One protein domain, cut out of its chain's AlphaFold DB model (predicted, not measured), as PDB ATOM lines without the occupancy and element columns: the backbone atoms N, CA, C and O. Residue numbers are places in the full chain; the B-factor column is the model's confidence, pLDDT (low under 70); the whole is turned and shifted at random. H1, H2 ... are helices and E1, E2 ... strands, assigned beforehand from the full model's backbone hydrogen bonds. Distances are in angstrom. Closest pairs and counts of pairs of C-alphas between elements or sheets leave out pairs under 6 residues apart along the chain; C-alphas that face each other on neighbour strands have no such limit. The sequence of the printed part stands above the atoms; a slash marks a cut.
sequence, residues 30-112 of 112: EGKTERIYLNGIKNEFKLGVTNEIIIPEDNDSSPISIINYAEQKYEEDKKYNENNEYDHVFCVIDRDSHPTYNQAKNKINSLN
ATOM      1  N   GLU A  30     127.513 138.142  74.180       88.19
ATOM      2  CA  GLU A  30     128.847 138.740  74.171       88.19
ATOM      3  C   GLU A  30     129.023 139.785  73.060       88.19
ATOM      4  O   GLU A  30     129.581 140.859  73.290       88.19
ATOM      5  N   GLY A  31     128.502 139.500  71.863       88.25
ATOM      6  CA  GLY A  31     128.735 140.308  70.677       88.25
ATOM      7  C   GLY A  31     127.502 140.564  69.811       88.25
ATOM      8  O   GLY A  31     126.363 140.160  70.069       88.25
ATOM      9  N   LYS A  32     127.748 141.324  68.737       88.81
ATOM     10  CA  LYS A  32     126.720 141.732  67.768       88.81
ATOM     11  C   LYS A  32     126.260 140.576  66.890       88.81
ATOM     12  O   LYS A  32     125.085 140.534  66.528       88.81
ATOM     13  N   THR A  33     127.164 139.668  66.546       89.50
ATOM     14  CA  THR A  33     126.895 138.561  65.625       89.50
ATOM     15  C   THR A  33     125.843 137.617  66.207       89.50
ATOM     16  O   THR A  33     124.827 137.347  65.565       89.50
ATOM     17  N   GLU A  34     126.014 137.215  67.464       89.56
ATOM     18  CA  GLU A  34     125.123 136.312  68.197       89.56
ATOM     19  C   GLU A  34     123.736 136.942  68.332       89.56
ATOM     20  O   GLU A  34     122.719 136.318  68.015       89.56
ATOM     21  N   ARG A  35     123.689 138.228  68.712       90.75
ATOM     22  CA  ARG A  35     122.439 138.991  68.791       90.75
ATOM     23  C   ARG A  35     121.717 139.032  67.449       90.75
ATOM     24  O   ARG A  35     120.491 138.907  67.427       90.75
ATOM     25  N   ILE A  36     122.428 139.249  66.342       91.81
ATOM     26  CA  ILE A  36     121.824 139.298  65.002       91.81
ATOM     27  C   ILE A  36     121.223 137.936  64.648       91.81
ATOM     28  O   ILE A  36     120.058 137.875  64.248       91.81
ATOM     29  N   TYR A  37     121.960 136.844  64.855       91.69
ATOM     30  CA  TYR A  37     121.473 135.495  64.560       91.69
ATOM     31  C   TYR A  37     120.254 135.114  65.401       91.69
ATOM     32  O   TYR A  37     119.247 134.654  64.858       91.69
ATOM     33  N   LEU A  38     120.287 135.372  66.710       91.12
ATOM     34  CA  LEU A  38     119.168 135.060  67.600       91.12
ATOM     35  C   LEU A  38     117.935 135.923  67.317       91.12
ATOM     36  O   LEU A  38     116.814 135.419  67.387       91.12
ATOM     37  N   ASN A  39     118.111 137.192  66.932       89.88
ATOM     38  CA  ASN A  39     116.992 138.012  66.463       89.88
ATOM     39  C   ASN A  39     116.408 137.485  65.145       89.88
ATOM     40  O   ASN A  39     115.189 137.482  64.987       89.88
ATOM     41  N   GLY A  40     117.246 136.989  64.230       91.06
ATOM     42  CA  GLY A  40     116.790 136.298  63.022       91.06
ATOM     43  C   GLY A  40     115.897 135.100  63.353       91.06
ATOM     44  O   GLY A  40     114.771 135.020  62.870       91.06
ATOM     45  N   ILE A  41     116.348 134.233  64.264       89.06
ATOM     46  CA  ILE A  41     115.584 133.069  64.745       89.06
ATOM     47  C   ILE A  41     114.279 133.510  65.424       89.06
ATOM     48  O   ILE A  41     113.211 132.973  65.126       89.06
ATOM     49  N   LYS A  42     114.332 134.512  66.310       87.62
ATOM     50  CA  LYS A  42     113.145 135.060  66.983       87.62
ATOM     51  C   LYS A  42     112.089 135.511  65.972       87.62
ATOM     52  O   LYS A  42     110.910 135.201  66.146       87.62
ATOM     53  N   ASN A  43     112.517 136.208  64.922       88.19
ATOM     54  CA  ASN A  43     111.633 136.727  63.886       88.19
ATOM     55  C   ASN A  43     111.054 135.610  63.008       88.19
ATOM     56  O   ASN A  43     109.841 135.588  62.792       88.19
ATOM     57  N   GLU A  44     111.889 134.668  62.566       89.62
ATOM     58  CA  GLU A  44     111.487 133.543  61.709       89.62
ATOM     59  C   GLU A  44     110.415 132.678  62.385       89.62
ATOM     60  O   GLU A  44     109.345 132.421  61.832       89.62
ATOM     61  N   PHE A  45     110.654 132.302  63.643       85.25
ATOM     62  CA  PHE A  45     109.744 131.443  64.401       85.25
ATOM     63  C   PHE A  45     108.642 132.209  65.141       85.25
ATOM     64  O   PHE A  45     107.843 131.599  65.854       85.25
ATOM     65  N   LYS A  46     108.576 133.539  64.986       82.75
ATOM     66  CA  LYS A  46     107.628 134.421  65.692       82.75
ATOM     67  C   LYS A  46     107.633 134.182  67.207       82.75
ATOM     68  O   LYS A  46     106.584 134.227  67.857       82.75
ATOM     69  N   LEU A  47     108.816 133.914  67.764       78.06
ATOM     70  CA  LEU A  47     108.998 133.763  69.204       78.06
ATOM     71  C   LEU A  47     108.655 135.111  69.847       78.06
ATOM     72  O   LEU A  47     109.103 136.161  69.385       78.06
ATOM     73  N   GLY A  48     107.767 135.080  70.839       71.25
ATOM     74  CA  GLY A  48     107.011 136.246  71.294       71.25
ATOM     75  C   GLY A  48     107.840 137.489  71.644       71.25
ATOM     76  O   GLY A  48     109.032 137.435  71.947       71.25
ATOM     77  N   VAL A  49     107.157 138.638  71.662       62.38
ATOM     78  CA  VAL A  49     107.714 139.951  72.051       62.38
ATOM     79  C   VAL A  49     108.311 139.986  73.464       62.38
ATOM     80  O   VAL A  49     109.078 140.889  73.759       62.38
ATOM     81  N   THR A  50     107.994 138.998  74.304       66.75
ATOM     82  CA  THR A  50     108.453 138.851  75.694       66.75
ATOM     83  C   THR A  50     109.909 138.408  75.834       66.75
ATOM     84  O   THR A  50     110.439 138.457  76.941       66.75
ATOM     85  N   ASN A  51     110.551 137.972  74.746       77.62
ATOM     86  CA  ASN A  51     111.955 137.567  74.762       77.62
ATOM     87  C   ASN A  51     112.856 138.778  74.500       77.62
ATOM     88  O   ASN A  51     112.815 139.342  73.402       77.62
ATOM     89  N   GLU A  52     113.679 139.164  75.464       84.25
ATOM     90  CA  GLU A  52     114.644 140.253  75.334       84.25
ATOM     91  C   GLU A  52     116.020 139.695  74.941       84.25
ATOM     92  O   GLU A  52     116.495 138.732  75.537       84.25
ATOM     93  N   ILE A  53     116.646 140.269  73.906       84.88
ATOM     94  CA  ILE A  53     117.983 139.875  73.435       84.88
ATOM     95  C   ILE A  53     118.862 141.121  73.432       84.88
ATOM     96  O   ILE A  53     118.658 142.027  72.612       84.88
ATOM     97  N   ILE A  54     119.839 141.150  74.332       88.62
ATOM     98  CA  ILE A  54     120.669 142.323  74.603       88.62
ATOM     99  C   ILE A  54     122.154 141.995  74.542       88.62
ATOM    100  O   ILE A  54     122.566 140.843  74.625       88.62
ATOM    101  N   ILE A  55     122.941 143.047  74.372       81.94
ATOM    102  CA  ILE A  55     124.393 143.044  74.531       81.94
ATOM    103  C   ILE A  55     124.669 144.129  75.573       81.94
ATOM    104  O   ILE A  55     124.032 145.186  75.467       81.94
ATOM    105  N   PRO A  56     125.554 143.896  76.555       83.25
ATOM    106  CA  PRO A  56     125.993 144.948  77.460       83.25
ATOM    107  C   PRO A  56     126.511 146.161  76.677       83.25
ATOM    108  O   PRO A  56     127.124 146.020  75.622       83.25
ATOM    109  N   GLU A  57     126.237 147.368  77.167       73.62
ATOM    110  CA  GLU A  57     126.741 148.594  76.529       73.62
ATOM    111  C   GLU A  57     128.249 148.782  76.764       73.62
ATOM    112  O   GLU A  57     128.919 149.489  76.009       73.62
ATOM    113  N   ASP A  58     128.779 148.107  77.781       70.12
ATOM    114  CA  ASP A  58     130.175 148.165  78.175       70.12
ATOM    115  C   ASP A  58     131.046 147.323  77.228       70.12
ATOM    116  O   ASP A  58     130.686 146.218  76.830       70.12
ATOM    117  N   ASN A  59     132.242 147.820  76.895       62.06
ATOM    118  CA  ASN A  59     133.194 147.112  76.026       62.06
ATOM    119  C   ASN A  59     133.824 145.858  76.678       62.06
ATOM    120  O   ASN A  59     134.644 145.198  76.037       62.06
ATOM    121  N   ASP A  60     133.492 145.533  77.934       76.94
ATOM    122  CA  ASP A  60     133.944 144.299  78.585       76.94
ATOM    123  C   ASP A  60     133.004 143.143  78.233       76.94
ATOM    124  O   ASP A  60     131.988 142.897  78.886       76.94
ATOM    125  N   SER A  61     133.386 142.432  77.178       77.81
ATOM    126  CA  SER A  61     132.731 141.230  76.655       77.81
ATOM    127  C   SER A  61     133.175 139.951  77.371       77.81
ATOM    128  O   SER A  61     132.763 138.861  76.988       77.81
ATOM    129  N   SER A  62     133.999 140.035  78.423       86.25
ATOM    130  CA  SER A  62     134.519 138.824  79.052       86.25
ATOM    131  C   SER A  62     133.393 137.943  79.620       86.25
ATOM    132  O   SER A  62     132.406 138.460  80.153       86.25
ATOM    133  N   PRO A  63     133.547 136.603  79.608       88.25
ATOM    134  CA  PRO A  63     132.525 135.669  80.083       88.25
ATOM    135  C   PRO A  63     131.889 136.023  81.436       88.25
ATOM    136  O   PRO A  63     130.686 135.862  81.638       88.25
ATOM    137  N   ILE A  64     132.700 136.500  82.385       90.25
ATOM    138  CA  ILE A  64     132.225 136.872  83.720       90.25
ATOM    139  C   ILE A  64     131.428 138.181  83.712       90.25
ATOM    140  O   ILE A  64     130.430 138.277  84.424       90.25
ATOM    141  N   SER A  65     131.830 139.157  82.891       90.12
ATOM    142  CA  SER A  65     131.115 140.424  82.704       90.12
ATOM    143  C   SER A  65     129.703 140.168  82.178       90.12
ATOM    144  O   SER A  65     128.732 140.658  82.753       90.12
ATOM    145  N   ILE A  66     129.569 139.278  81.186       91.44
ATOM    146  CA  ILE A  66     128.269 138.880  80.625       91.44
ATOM    147  C   ILE A  66     127.335 138.312  81.702       91.44
ATOM    148  O   ILE A  66     126.168 138.698  81.775       91.44
ATOM    149  N   ILE A  67     127.840 137.434  82.575       92.12
ATOM    150  CA  ILE A  67     127.033 136.848  83.656       92.12
ATOM    151  C   ILE A  67     126.661 137.891  84.707       92.12
ATOM    152  O   ILE A  67     125.514 137.920  85.147       92.12
ATOM    153  N   ASN A  68     127.605 138.746  85.108       92.81
ATOM    154  CA  ASN A  68     127.337 139.821  86.064       92.81
ATOM    155  C   ASN A  68     126.241 140.757  85.543       92.81
ATOM    156  O   ASN A  68     125.318 141.100  86.277       92.81
ATOM    157  N   TYR A  69     126.322 141.127  84.265       93.94
ATOM    158  CA  TYR A  69     125.335 141.978  83.617       93.94
ATOM    159  C   TYR A  69     123.958 141.305  83.540       93.94
ATOM    160  O   TYR A  69     122.941 141.942  83.813       93.94
ATOM    161  N   ALA A  70     123.909 140.009  83.217       93.62
ATOM    162  CA  ALA A  70     122.664 139.245  83.184       93.62
ATOM    163  C   ALA A  70     121.987 139.170  84.562       93.62
ATOM    164  O   ALA A  70     120.782 139.393  84.663       93.62
ATOM    165  N   GLU A  71     122.762 138.904  85.617       94.12
ATOM    166  CA  GLU A  71     122.282 138.891  87.003       94.12
ATOM    167  C   GLU A  71     121.753 140.269  87.418       94.12
ATOM    168  O   GLU A  71     120.633 140.376  87.913       94.12
ATOM    169  N   GLN A  72     122.507 141.336  87.138       93.81
ATOM    170  CA  GLN A  72     122.068 142.701  87.420       93.81
ATOM    171  C   GLN A  72     120.750 143.025  86.706       93.81
ATOM    172  O   GLN A  72     119.822 143.537  87.332       93.81
ATOM    173  N   LYS A  73     120.636 142.710  85.410       92.69
ATOM    174  CA  LYS A  73     119.415 142.968  84.635       92.69
ATOM    175  C   LYS A  73     118.219 142.182  85.143       92.69
ATOM    176  O   LYS A  73     117.109 142.710  85.151       92.69
ATOM    177  N   TYR A  74     118.439 140.945  85.570       92.81
ATOM    178  CA  TYR A  74     117.401 140.131  86.183       92.81
ATOM    179  C   TYR A  74     116.903 140.740  87.501       92.81
ATOM    180  O   TYR A  74     115.697 140.905  87.672       92.81
ATOM    181  N   GLU A  75     117.806 141.133  88.402       92.88
ATOM    182  CA  GLU A  75     117.430 141.733  89.690       92.88
ATOM    183  C   GLU A  75     116.757 143.106  89.524       92.88
ATOM    184  O   GLU A  75     115.787 143.417  90.221       92.88
ATOM    185  N   GLU A  76     117.216 143.919  88.565       91.50
ATOM    186  CA  GLU A  76     116.541 145.161  88.176       91.50
ATOM    187  C   GLU A  76     115.107 144.880  87.705       91.50
ATOM    188  O   GLU A  76     114.161 145.467  88.230       91.50
ATOM    189  N   ASP A  77     114.928 143.960  86.752       90.19
ATOM    190  CA  ASP A  77     113.612 143.608  86.214       90.19
ATOM    191  C   ASP A  77     112.673 143.076  87.301       90.19
ATOM    192  O   ASP A  77     111.544 143.549  87.414       90.19
ATOM    193  N   LYS A  78     113.160 142.172  88.154       88.94
ATOM    194  CA  LYS A  78     112.410 141.601  89.278       88.94
ATOM    195  C   LYS A  78     111.909 142.670  90.248       88.94
ATOM    196  O   LYS A  78     110.788 142.577  90.742       88.94
ATOM    197  N   LYS A  79     112.711 143.709  90.500       88.75
ATOM    198  CA  LYS A  79     112.321 144.840  91.352       88.75
ATOM    199  C   LYS A  79     111.219 145.700  90.725       88.75
ATOM    200  O   LYS A  79     110.392 146.241  91.454       88.75
ATOM    201  N   TYR A  80     111.218 145.872  89.402       85.25
ATOM    202  CA  TYR A  80     110.239 146.717  88.704       85.25
ATOM    203  C   TYR A  80     108.971 145.965  88.267       85.25
ATOM    204  O   TYR A  80     107.917 146.586  88.131       85.25
ATOM    205  N   ASN A  81     109.057 144.652  88.055       78.81
ATOM    206  CA  ASN A  81     107.999 143.803  87.507       78.81
ATOM    207  C   ASN A  81     107.578 142.715  88.507       78.81
ATOM    208  O   ASN A  81     107.626 141.527  88.190       78.81
ATOM    209  N   GLU A  82     107.141 143.112  89.707       73.69
ATOM    210  CA  GLU A  82     106.674 142.180  90.743       73.69
ATOM    211  C   GLU A  82     105.611 141.203  90.187       73.69
ATOM    212  O   GLU A  82     104.529 141.619  89.764       73.69
ATOM    213  N   ASN A  83     105.897 139.893  90.231       75.00
ATOM    214  CA  ASN A  83     105.082 138.789  89.682       75.00
ATOM    215  C   ASN A  83     105.079 138.653  88.149       75.00
ATOM    216  O   ASN A  83     104.196 138.001  87.583       75.00
ATOM    217  N   ASN A  84     106.041 139.268  87.466       81.44
ATOM    218  CA  ASN A  84     106.240 139.117  86.031       81.44
ATOM    219  C   ASN A  84     107.733 139.144  85.673       81.44
ATOM    220  O   ASN A  84     108.063 139.655  84.612       81.44
ATOM    221  N   GLU A  85     108.628 138.643  86.529       87.25
ATOM    222  CA  GLU A  85     110.061 138.509  86.222       87.25
ATOM    223  C   GLU A  85     110.348 137.591  85.014       87.25
ATOM    224  O   GLU A  85     109.462 136.940  84.453       87.25
ATOM    225  N   TYR A  86     111.609 137.547  84.581       91.06
ATOM    226  CA  TYR A  86     112.059 136.582  83.580       91.06
ATOM    227  C   TYR A  86     111.917 135.138  84.077       91.06
ATOM    228  O   TYR A  86     112.451 134.780  85.121       91.06
ATOM    229  N   ASP A  87     111.287 134.275  83.276       90.50
ATOM    230  CA  ASP A  87     111.227 132.832  83.539       90.50
ATOM    231  C   ASP A  87     112.583 132.150  83.310       90.50
ATOM    232  O   ASP A  87     112.902 131.142  83.941       90.50
ATOM    233  N   HIS A  88     113.359 132.660  82.349       91.06
ATOM    234  CA  HIS A  88     114.655 132.106  81.967       91.06
ATOM    235  C   HIS A  88     115.651 133.211  81.609       91.06
ATOM    236  O   HIS A  88     115.303 134.173  80.920       91.06
ATOM    237  N   VAL A  89     116.908 133.014  82.005       93.38
ATOM    238  CA  VAL A  89     118.041 133.869  81.641       93.38
ATOM    239  C   VAL A  89     119.105 133.008  80.962       93.38
ATOM    240  O   VAL A  89     119.523 131.988  81.505       93.38
ATOM    241  N   PHE A  90     119.545 133.411  79.772       93.62
ATOM    242  CA  PHE A  90     120.612 132.756  79.020       93.62
ATOM    243  C   PHE A  90     121.768 133.727  78.782       93.62
ATOM    244  O   PHE A  90     121.556 134.868  78.374       93.62
ATOM    245  N   CYS A  91     122.993 133.250  78.986       92.88
ATOM    246  CA  CYS A  91     124.216 133.950  78.598       92.88
ATOM    247  C   CYS A  91     124.828 133.230  77.393       92.88
ATOM    248  O   CYS A  91     125.050 132.020  77.449       92.88
ATOM    249  N   VAL A  92     125.081 133.964  76.313       91.06
ATOM    250  CA  VAL A  92     125.703 133.456  75.084       91.06
ATOM    251  C   VAL A  92     127.095 134.054  74.993       91.06
ATOM    252  O   VAL A  92     127.241 135.260  74.806       91.06
ATOM    253  N   ILE A  93     128.086 133.193  75.192       88.56
ATOM    254  CA  ILE A  93     129.496 133.541  75.347       88.56
ATOM    255  C   ILE A  93     130.291 132.587  74.460       88.56
ATOM    256  O   ILE A  93     129.988 131.383  74.434       88.56
ATOM    257  N   ASP A  94     131.297 133.100  73.765       83.19
ATOM    258  CA  ASP A  94     132.204 132.278  72.988       83.19
ATOM    259  C   ASP A  94     133.055 131.383  73.895       83.19
ATOM    260  O   ASP A  94     133.405 131.681  75.040       83.19
ATOM    261  N   ARG A  95     133.351 130.191  73.379       79.06
ATOM    262  CA  ARG A  95     134.244 129.238  74.039       79.06
ATOM    263  C   ARG A  95     135.630 129.344  73.426       79.06
ATOM    264  O   ARG A  95     136.141 128.394  72.836       79.06
ATOM    265  N   ASP A  96     136.228 130.507  73.544       70.50
ATOM    266  CA  ASP A  96     137.627 130.751  73.246       70.50
ATOM    267  C   ASP A  96     138.470 130.687  74.534       70.50
ATOM    268  O   ASP A  96     137.988 130.341  75.616       70.50
ATOM    269  N   SER A  97     139.783 130.904  74.424       65.25
ATOM    270  CA  SER A  97     140.734 130.744  75.541       65.25
ATOM    271  C   SER A  97     140.652 131.895  76.555       65.25
ATOM    272  O   SER A  97     141.673 132.330  77.091       65.25
ATOM    273  N   HIS A  98     139.451 132.420  76.800       69.62
ATOM    274  CA  HIS A  98     139.250 133.545  77.690       69.62
ATOM    275  C   HIS A  98     139.582 133.144  79.140       69.62
ATOM    276  O   HIS A  98     139.013 132.177  79.664       69.62
ATOM    277  N   PRO A  99     140.462 133.892  79.840       77.62
ATOM    278  CA  PRO A  99     140.922 133.535  81.187       77.62
ATOM    279  C   PRO A  99     139.795 133.377  82.220       77.62
ATOM    280  O   PRO A  99     139.942 132.653  83.203       77.62
ATOM    281  N   THR A 100     138.660 134.044  82.000       82.75
ATOM    282  CA  THR A 100     137.530 134.102  82.934       82.75
ATOM    283  C   THR A 100     136.430 133.082  82.634       82.75
ATOM    284  O   THR A 100     135.476 132.986  83.403       82.75
ATOM    285  N   TYR A 101     136.560 132.249  81.592       85.12
ATOM    286  CA  TYR A 101     135.543 131.247  81.233       85.12
ATOM    287  C   TYR A 101     135.210 130.284  82.388       85.12
ATOM    288  O   TYR A 101     134.046 130.006  82.679       85.12
ATOM    289  N   ASN A 102     136.226 129.795  83.108       85.69
ATOM    290  CA  ASN A 102     135.998 128.905  84.253       85.69
ATOM    291  C   ASN A 102     135.332 129.629  85.432       85.69
ATOM    292  O   ASN A 102     134.504 129.040  86.124       85.69
ATOM    293  N   GLN A 103     135.664 130.905  85.648       87.19
ATOM    294  CA  GLN A 103     135.019 131.723  86.678       87.19
ATOM    295  C   GLN A 103     133.540 131.932  86.348       87.19
ATOM    296  O   GLN A 103     132.685 131.723  87.203       87.19
ATOM    297  N   ALA A 104     133.250 132.254  85.089       86.06
ATOM    298  CA  ALA A 104     131.907 132.362  84.546       86.06
ATOM    299  C   ALA A 104     131.092 131.077  84.775       86.06
ATOM    300  O   ALA A 104     130.016 131.106  85.373       86.06
ATOM    301  N   LYS A 105     131.650 129.922  84.402       88.00
ATOM    302  CA  LYS A 105     131.011 128.618  84.623       88.00
ATOM    303  C   LYS A 105     130.707 128.351  86.101       88.00
ATOM    304  O   LYS A 105     129.608 127.908  86.428       88.00
ATOM    305  N   ASN A 106     131.656 128.631  86.993       90.50
ATOM    306  CA  ASN A 106     131.455 128.452  88.432       90.50
ATOM    307  C   ASN A 106     130.366 129.385  88.974       90.50
ATOM    308  O   ASN A 106     129.545 128.948  89.776       90.50
ATOM    309  N   LYS A 107     130.325 130.637  88.505       90.50
ATOM    310  CA  LYS A 107     129.302 131.601  88.912       90.50
ATOM    311  C   LYS A 107     127.901 131.157  88.487       90.50
ATOM    312  O   LYS A 107     127.017 131.114  89.333       90.50
ATOM    313  N   ILE A 108     127.702 130.739  87.233       89.62
ATOM    314  CA  ILE A 108     126.398 130.220  86.771       89.62
ATOM    315  C   ILE A 108     125.931 129.045  87.637       89.62
ATOM    316  O   ILE A 108     124.766 128.988  88.021       89.62
ATOM    317  N   ASN A 109     126.834 128.128  87.989       90.75
ATOM    318  CA  ASN A 109     126.486 126.990  88.841       90.75
ATOM    319  C   ASN A 109     126.068 127.403  90.259       90.75
ATOM    320  O   ASN A 109     125.309 126.676  90.878       90.75
ATOM    321  N   SER A 110     126.556 128.533  90.780       92.06
ATOM    322  CA  SER A 110     126.139 129.039  92.098       92.06
ATOM    323  C   SER A 110     124.791 129.766  92.101       92.06
ATOM    324  O   SER A 110     124.252 130.013  93.176       92.06
ATOM    325  N   LEU A 111     124.265 130.126  90.926       87.06
ATOM    326  CA  LEU A 111     123.003 130.863  90.778       87.06
ATOM    327  C   LEU A 111     121.780 129.948  90.587       87.06
ATOM    328  O   LEU A 111     120.657 130.445  90.612       87.06
ATOM    329  N   ASN A 112     121.993 128.645  90.374       79.69
ATOM    330  CA  ASN A 112     120.950 127.633  90.158       79.69
ATOM    331  C   ASN A 112     120.877 126.659  91.336       79.69
ATOM    332  O   ASN A 112     119.763 126.157  91.600       79.69
TER     333      ASN A 112
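Overview. This is residues 30 to 112 of the 112 residues of an uncharacterized protein of Gilliamella apicola (UniProt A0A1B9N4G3). Two short strands, E1 and E2, lie in the middle between helix H1 on one side and the longest helix, H2, on the other, with H1 next to E1 and H2 packed on E2. H3 packs on the first residues of H2, 63 to 67, and the two helices open from there as a narrow V. The printed part has 83 residues, with three named helices and two named strands that follow along the chain as H1, E1, H2, E2, H3; neither strand pairs with a named strand, and the class is mostly helix. The whole is compact, with a radius of gyration of the C-alphas of 13.6 A and spans of 35 by 30 by 22 A.

Along the chain. Find C-alpha 32 at (126.720, 141.732, 67.768); from there H1 runs through residues 32 to 44, 18.3 A. Next come E1, residues 51 to 54, and H2, residues 63 to 80, 26.3 A long. E2, residues 88 to 92, spans 13.1 A. H3, residues 101 to 110, ends at C-alpha 110 at (126.139, 129.039, 92.098).

Arrangement. Begin at H1: its closest C-alphas to E1 are those of Arg 35 and Ile 53, 6.5 A apart. H1 is apart from H2 and H3. E1 and E2 are near each other, with 5 pairs of C-alphas within 10 A. Look next at Ile 67 of H2 and Cys 91 of E2, whose C-alphas, the closest of the two elements, are 6.5 A apart. H2 touches H3 with residues 63 to 67 alone, closest at the C-alphas of Ile 64 and Ala 104, 4.6 A apart. They run the same way at a shallow tilt of 33 degrees, only just short of steep. In H1, H2 and H3 every O i to N i+4 pair is within hydrogen-bond range.

Size, cuts and confidence. The two C-alphas farthest apart, those of Asn 83 and Ser 97, are 39.2 A from each other. Residues 79 to 84, of which 79 to 80 belong to H2, stand free. The printed part has no cut, and its four links are short. Look for pLDDT under 70 at residues 49 to 50, 59 and 97 to 98.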